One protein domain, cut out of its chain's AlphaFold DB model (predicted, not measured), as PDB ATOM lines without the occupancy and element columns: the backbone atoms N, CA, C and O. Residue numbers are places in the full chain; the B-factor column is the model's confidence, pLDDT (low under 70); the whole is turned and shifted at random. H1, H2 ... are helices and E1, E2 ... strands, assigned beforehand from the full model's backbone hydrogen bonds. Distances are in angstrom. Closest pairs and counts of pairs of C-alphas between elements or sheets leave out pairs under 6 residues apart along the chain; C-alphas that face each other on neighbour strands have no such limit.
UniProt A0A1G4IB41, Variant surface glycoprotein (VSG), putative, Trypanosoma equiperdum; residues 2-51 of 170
ATOM      1  N   ALA A   2      -4.508  10.948  -3.218       88.50
ATOM      2  CA  ALA A   2      -5.640  10.350  -2.485       88.50
ATOM      3  C   ALA A   2      -5.954   8.884  -2.864       88.50
ATOM      4  O   ALA A   2      -6.106   8.040  -1.992       88.50
ATOM      5  N   ARG A   3      -5.963   8.556  -4.167       89.00
ATOM      6  CA  ARG A   3      -6.172   7.174  -4.640       89.00
ATOM      7  C   ARG A   3      -5.071   6.203  -4.209       89.00
ATOM      8  O   ARG A   3      -5.376   5.077  -3.860       89.00
ATOM      9  N   ILE A   4      -3.812   6.642  -4.223       89.75
ATOM     10  CA  ILE A   4      -2.677   5.815  -3.790       89.75
ATOM     11  C   ILE A   4      -2.776   5.590  -2.281       89.75
ATOM     12  O   ILE A   4      -2.711   4.456  -1.827       89.75
ATOM     13  N   HIS A   5      -3.045   6.651  -1.521       88.31
ATOM     14  CA  HIS A   5      -3.210   6.585  -0.072       88.31
ATOM     15  C   HIS A   5      -4.376   5.672   0.351       88.31
ATOM     16  O   HIS A   5      -4.281   4.982   1.356       88.31
ATOM     17  N   ALA A   6      -5.453   5.595  -0.441       87.75
ATOM     18  CA  ALA A   6      -6.562   4.667  -0.197       87.75
ATOM     19  C   ALA A   6      -6.177   3.181  -0.350       87.75
ATOM     20  O   ALA A   6      -6.887   2.311   0.141       87.75
ATOM     21  N   THR A   7      -5.062   2.888  -1.026       87.81
ATOM     22  CA  THR A   7      -4.511   1.528  -1.165       87.81
ATOM     23  C   THR A   7      -3.405   1.225  -0.155       87.81
ATOM     24  O   THR A   7      -2.817   0.144  -0.197       87.81
ATOM     25  N   VAL A   8      -3.097   2.176   0.734       90.25
ATOM     26  CA  VAL A   8      -2.107   1.998   1.792       90.25
ATOM     27  C   VAL A   8      -2.771   1.327   2.988       90.25
ATOM     28  O   VAL A   8      -3.780   1.802   3.505       90.25
ATOM     29  N   LYS A   9      -2.182   0.224   3.448       88.88
ATOM     30  CA  LYS A   9      -2.599  -0.504   4.646       88.88
ATOM     31  C   LYS A   9      -1.475  -0.466   5.672       88.88
ATOM     32  O   LYS A   9      -0.360  -0.865   5.357       88.88
ATOM     33  N   SER A  10      -1.769  -0.059   6.902       88.50
ATOM     34  CA  SER A  10      -0.784  -0.039   7.988       88.50
ATOM     35  C   SER A  10      -1.108  -1.069   9.060       88.50
ATOM     36  O   SER A  10      -2.232  -1.144   9.555       88.50
ATOM     37  N   GLU A  11      -0.098  -1.838   9.437       85.81
ATOM     38  CA  GLU A  11      -0.102  -2.767  10.564       85.81
ATOM     39  C   GLU A  11       1.060  -2.406  11.505       85.81
ATOM     40  O   GLU A  11       1.963  -1.668  11.105       85.81
ATOM     41  N   PRO A  12       1.079  -2.897  12.754       85.19
ATOM     42  CA  PRO A  12       2.186  -2.615  13.659       85.19
ATOM     43  C   PRO A  12       3.518  -3.077  13.047       85.19
ATOM     44  O   PRO A  12       3.658  -4.237  12.650       85.19
ATOM     45  N   GLY A  13       4.486  -2.166  12.944       85.25
ATOM     46  CA  GLY A  13       5.821  -2.420  12.399       85.25
ATOM     47  C   GLY A  13       5.938  -2.389  10.871       85.25
ATOM     48  O   GLY A  13       7.057  -2.533  10.362       85.25
ATOM     49  N   ALA A  14       4.835  -2.237  10.122       88.88
ATOM     50  CA  ALA A  14       4.898  -2.165   8.665       88.88
ATOM     51  C   ALA A  14       3.702  -1.473   7.992       88.88
ATOM     52  O   ALA A  14       2.535  -1.735   8.290       88.88
ATOM     53  N   THR A  15       4.008  -0.702   6.954       91.31
ATOM     54  CA  THR A  15       3.042  -0.125   6.016       91.31
ATOM     55  C   THR A  15       3.153  -0.813   4.657       91.31
ATOM     56  O   THR A  15       4.249  -1.084   4.174       91.31
ATOM     57  N   TYR A  16       2.022  -1.084   4.018       90.94
ATOM     58  CA  TYR A  16       1.919  -1.804   2.756       90.94
ATOM     59  C   TYR A  16       1.244  -0.931   1.707       90.94
ATOM     60  O   TYR A  16       0.209  -0.328   1.981       90.94
ATOM     61  N   LEU A  17       1.795  -0.904   0.497       91.69
ATOM     62  CA  LEU A  17       1.148  -0.330  -0.680       91.69
ATOM     63  C   LEU A  17       0.756  -1.459  -1.636       91.69
ATOM     64  O   LEU A  17       1.633  -2.197  -2.087       91.69
ATOM     65  N   GLY A  18      -0.532  -1.574  -1.962       86.75
ATOM     66  CA  GLY A  18      -1.059  -2.618  -2.851       86.75
ATOM     67  C   GLY A  18      -1.768  -3.756  -2.109       86.75
ATOM     68  O   GLY A  18      -2.125  -3.629  -0.938       86.75
ATOM     69  N   ALA A  19      -2.010  -4.873  -2.799       84.94
ATOM     70  CA  ALA A  19      -2.769  -5.996  -2.251       84.94
ATOM     71  C   ALA A  19      -1.899  -6.830  -1.292       84.94
ATOM     72  O   ALA A  19      -0.957  -7.488  -1.725       84.94
ATOM     73  N   CYS A  20      -2.222  -6.804   0.005       80.38
ATOM     74  CA  CYS A  20      -1.513  -7.536   1.060       80.38
ATOM     75  C   CYS A  20      -2.476  -8.469   1.810       80.38
ATOM     76  O   CYS A  20      -3.435  -7.999   2.433       80.38
ATOM     77  N   CYS A  21      -2.202  -9.777   1.775       74.12
ATOM     78  CA  CYS A  21      -3.048 -10.813   2.374       74.12
ATOM     79  C   CYS A  21      -2.438 -11.406   3.655       74.12
ATOM     80  O   CYS A  21      -3.183 -11.704   4.585       74.12
ATOM     81  N   GLN A  22      -1.103 -11.513   3.749       82.31
ATOM     82  CA  GLN A  22      -0.414 -12.150   4.891       82.31
ATOM     83  C   GLN A  22       0.807 -11.377   5.423       82.31
ATOM     84  O   GLN A  22       1.764 -11.972   5.920       82.31
ATOM     85  N   ASN A  23       0.809 -10.042   5.337       79.62
ATOM     86  CA  ASN A  23       1.919  -9.191   5.819       79.62
ATOM     87  C   ASN A  23       3.277  -9.469   5.132       79.62
ATOM     88  O   ASN A  23       4.352  -9.118   5.645       79.62
ATOM     89  N   ARG A  24       3.219 -10.092   3.952       82.81
ATOM     90  CA  ARG A  24       4.336 -10.449   3.078       82.81
ATOM     91  C   ARG A  24       4.107  -9.823   1.707       82.81
ATOM     92  O   ARG A  24       2.969  -9.713   1.266       82.81
ATOM     93  N   CYS A  25       5.195  -9.402   1.073       89.25
ATOM     94  CA  CYS A  25       5.200  -8.787  -0.251       89.25
ATOM     95  C   CYS A  25       6.279  -9.450  -1.111       89.25
ATOM     96  O   CYS A  25       7.272  -8.822  -1.470       89.25
ATOM     97  N   ASP A  26       6.125 -10.747  -1.348       90.50
ATOM     98  CA  ASP A  26       7.032 -11.568  -2.158       90.50
ATOM     99  C   ASP A  26       6.455 -11.892  -3.546       90.50
ATOM    100  O   ASP A  26       7.120 -12.533  -4.353       90.50
ATOM    101  N   GLY A  27       5.244 -11.409  -3.850       87.38
ATOM    102  CA  GLY A  27       4.580 -11.621  -5.135       87.38
ATOM    103  C   GLY A  27       3.840 -12.953  -5.244       87.38
ATOM    104  O   GLY A  27       3.195 -13.185  -6.267       87.38
ATOM    105  N   ASP A  28       3.880 -13.795  -4.207       89.88
ATOM    106  CA  ASP A  28       3.089 -15.021  -4.154       89.88
ATOM    107  C   ASP A  28       1.588 -14.705  -4.036       89.88
ATOM    108  O   ASP A  28       1.181 -13.742  -3.374       89.88
ATOM    109  N   GLN A  29       0.751 -15.525  -4.678       84.88
ATOM    110  CA  GLN A  29      -0.697 -15.315  -4.738       84.88
ATOM    111  C   GLN A  29      -1.359 -15.330  -3.350       84.88
ATOM    112  O   GLN A  29      -2.328 -14.602  -3.138       84.88
ATOM    113  N   ALA A  30      -0.851 -16.130  -2.408       85.44
ATOM    114  CA  ALA A  30      -1.382 -16.209  -1.049       85.44
ATOM    115  C   ALA A  30      -0.890 -15.062  -0.147       85.44
ATOM    116  O   ALA A  30      -1.554 -14.719   0.833       85.44
ATOM    117  N   ASN A  31       0.250 -14.451  -0.479       84.19
ATOM    118  CA  ASN A  31       0.929 -13.465   0.362       84.19
ATOM    119  C   ASN A  31       0.614 -12.020  -0.039       84.19
ATOM    120  O   ASN A  31       0.226 -11.216   0.822       84.19
ATOM    121  N   GLY A  32       0.717 -11.712  -1.336       87.81
ATOM    122  CA  GLY A  32       0.349 -10.422  -1.911       87.81
ATOM    123  C   GLY A  32       1.368  -9.834  -2.890       87.81
ATOM    124  O   GLY A  32       2.581 -10.031  -2.786       87.81
ATOM    125  N   GLN A  33       0.849  -9.036  -3.824       89.44
ATOM    126  CA  GLN A  33       1.620  -8.168  -4.715       89.44
ATOM    127  C   GLN A  33       1.572  -6.752  -4.144       89.44
ATOM    128  O   GLN A  33       0.641  -5.977  -4.390       89.44
ATOM    129  N   CYS A  34       2.562  -6.441  -3.317       90.75
ATOM    130  CA  CYS A  34       2.627  -5.191  -2.579       90.75
ATOM    131  C   CYS A  34       4.064  -4.704  -2.413       90.75
ATOM    132  O   CYS A  34       5.022  -5.401  -2.737       90.75
ATOM    133  N   VAL A  35       4.214  -3.492  -1.890       91.12
ATOM    134  CA  VAL A  35       5.487  -2.979  -1.378       91.12
ATOM    135  C   VAL A  35       5.359  -2.842   0.131       91.12
ATOM    136  O   VAL A  35       4.411  -2.216   0.606       91.12
ATOM    137  N   LYS A  36       6.300  -3.429   0.875       91.00
ATOM    138  CA  LYS A  36       6.371  -3.342   2.337       91.00
ATOM    139  C   LYS A  36       7.382  -2.280   2.749       91.00
ATOM    140  O   LYS A  36       8.558  -2.381   2.411       91.00
ATOM    141  N   PHE A  37       6.937  -1.322   3.544       90.31
ATOM    142  CA  PHE A  37       7.773  -0.341   4.219       90.31
ATOM    143  C   PHE A  37       7.828  -0.703   5.701       90.31
ATOM    144  O   PHE A  37       6.808  -0.694   6.386       90.31
ATOM    145  N   THR A  38       9.003  -1.086   6.190       88.25
ATOM    146  CA  THR A  38       9.211  -1.418   7.605       88.25
ATOM    147  C   THR A  38       9.392  -0.153   8.430       88.25
ATOM    148  O   THR A  38      10.125   0.743   8.015       88.25
ATOM    149  N   GLY A  39       8.795  -0.109   9.616       77.31
ATOM    150  CA  GLY A  39       8.910   1.025  10.529       77.31
ATOM    151  C   GLY A  39       7.600   1.311  11.250       77.31
ATOM    152  O   GLY A  39       6.563   0.785  10.865       77.31
ATOM    153  N   ASP A  40       7.695   2.158  12.276       65.56
ATOM    154  CA  ASP A  40       6.612   2.616  13.158       65.56
ATOM    155  C   ASP A  40       5.891   1.482  13.921       65.56
ATOM    156  O   ASP A  40       5.288   0.569  13.357       65.56
ATOM    157  N   SER A  41       5.972   1.496  15.253       69.69
ATOM    158  CA  SER A  41       5.349   0.464  16.096       69.69
ATOM    159  C   SER A  41       3.824   0.611  16.175       69.69
ATOM    160  O   SER A  41       3.133  -0.324  16.581       69.69
ATOM    161  N   ALA A  42       3.296   1.763  15.757       73.38
ATOM    162  CA  ALA A  42       1.873   2.048  15.671       73.38
ATOM    163  C   ALA A  42       1.304   1.739  14.274       73.38
ATOM    164  O   ALA A  42       2.009   1.757  13.267       73.38
ATOM    165  N   LYS A  43      -0.015   1.514  14.191       78.56
ATOM    166  CA  LYS A  43      -0.733   1.444  12.906       78.56
ATOM    167  C   LYS A  43      -0.829   2.846  12.293       78.56
ATOM    168  O   LYS A  43      -1.830   3.531  12.478       78.56
ATOM    169  N   SER A  44       0.220   3.269  11.591       82.50
ATOM    170  CA  SER A  44       0.353   4.628  11.055       82.50
ATOM    171  C   SER A  44       0.733   4.644   9.574       82.50
ATOM    172  O   SER A  44       1.426   3.746   9.092       82.50
ATOM    173  N   THR A  45       0.288   5.660   8.829       85.56
ATOM    174  CA  THR A  45       0.740   5.925   7.449       85.56
ATOM    175  C   THR A  45       1.978   6.818   7.395       85.56
ATOM    176  O   THR A  45       2.520   7.006   6.310       85.56
ATOM    177  N   THR A  46       2.493   7.292   8.539       87.94
ATOM    178  CA  THR A  46       3.657   8.194   8.614       87.94
ATOM    179  C   THR A  46       4.858   7.675   7.824       87.94
ATOM    180  O   THR A  46       5.532   8.452   7.150       87.94
ATOM    181  N   VAL A  47       5.117   6.362   7.854       90.00
ATOM    182  CA  VAL A  47       6.211   5.753   7.080       90.00
ATOM    183  C   VAL A  47       6.016   5.997   5.587       90.00
ATOM    184  O   VAL A  47       6.941   6.454   4.922       90.00
ATOM    185  N   PHE A  48       4.811   5.753   5.069       91.19
ATOM    186  CA  PHE A  48       4.472   6.023   3.674       91.19
ATOM    187  C   PHE A  48       4.554   7.522   3.354       91.19
ATOM    188  O   PHE A  48       5.179   7.898   2.364       91.19
ATOM    189  N   ASP A  49       4.001   8.375   4.216       90.88
ATOM    190  CA  ASP A  49       3.994   9.830   4.028       90.88
ATOM    191  C   ASP A  49       5.408  10.436   4.042       90.88
ATOM    192  O   ASP A  49       5.678  11.425   3.362       90.88
ATOM    193  N   SER A  50       6.348   9.805   4.750       90.88
ATOM    194  CA  SER A  50       7.751  10.229   4.796       90.88
ATOM    195  C   SER A  50       8.559   9.878   3.538       90.88
ATOM    196  O   SER A  50       9.662  10.401   3.353       90.88
ATOM    197  N   LEU A  51       8.041   9.013   2.654       92.06
ATOM    198  CA  LEU A  51       8.791   8.550   1.488       92.06
ATOM    199  C   LEU A  51       9.120   9.725   0.547       92.06
ATOM    200  O   LEU A  51       8.224  10.476   0.151       92.06
TER     201      LEU A  51
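What this domain is: This is residues 2 to 51 of the 170 residues of the protein "Variant surface glycoprotein (VSG), putative" of Trypanosoma equiperdum (UniProt A0A1G4IB41). A small antiparallel sheet of three strands stands between a long loop, residues 19 to 33, on one side and two short helices, H1 and H2, on the other. E2 runs through the middle of the sheet, and the two helices stay apart from each other. The printed part has 50 residues, with two named helices and three named strands in the order H1, E1, E2, E3, H2; the sheet's order is E1, E2, E3. The class is mixed, helices and strands, though under half of the residues, 22 of 50, are in named elements. The whole is compact, with a radius of gyration of the C-alphas of 10.2 A and spans of 28 by 24 by 14 A.

How they stand to each other: E2, residues 14 to 18, is the inner strand of the sheet. E1, residues 8 to 11, is an edge strand and antiparallel to E2 at 152 degrees; N 9 and O 16 are 2.9 A apart and N 16 and O 9 are 2.7 A apart, both within hydrogen-bond range. E3, residues 34 to 38, is the other edge strand, antiparallel to E2 at 162 degrees, with N 37 and O 15 within hydrogen-bond range at 2.8 A. The three form a meander, each strand the antiparallel neighbour of the one before, and E1 and E2 as well as E2 and E3 are hairpins. H2, residues 46 to 49, is on the sheet but only grazes it, with residues 46 to 48; its closest C-alphas to E2 are those of Phe 48 and Thr 15, 6.7 A apart. H1, residues 2 to 5, is only just not on the sheet, with 4 pairs of C-alphas within 10 A. H1 is apart from E3 and from H2. Both helices are too short for a pair of O i and N i+4, but each has its one O i to N i+3 pair within range.

Where its parts are: E2 measures 13.0 A from first to last C-alpha, E3 12.7 A and E1 10.2 A. E2 begins at C-alpha 14, (4.898, -2.165, 8.665). H1 measures 5.1 A and begins at C-alpha 2, (-5.640, 10.350, -2.485). H2 measures 4.9 A and ends at C-alpha 49, (3.994, 9.830, 4.028).

The domain as a whole: The two C-alphas farthest apart, those of Ala 30 and Ser 50, are 28.6 A apart. The printed part has no cut. The link from E2 to E3 is long, with 15 residues; the link from E3 to H2 is short, and the other two are tight. The mean pLDDT of the printed part is 86.1, and residues 40 to 41 are under 70.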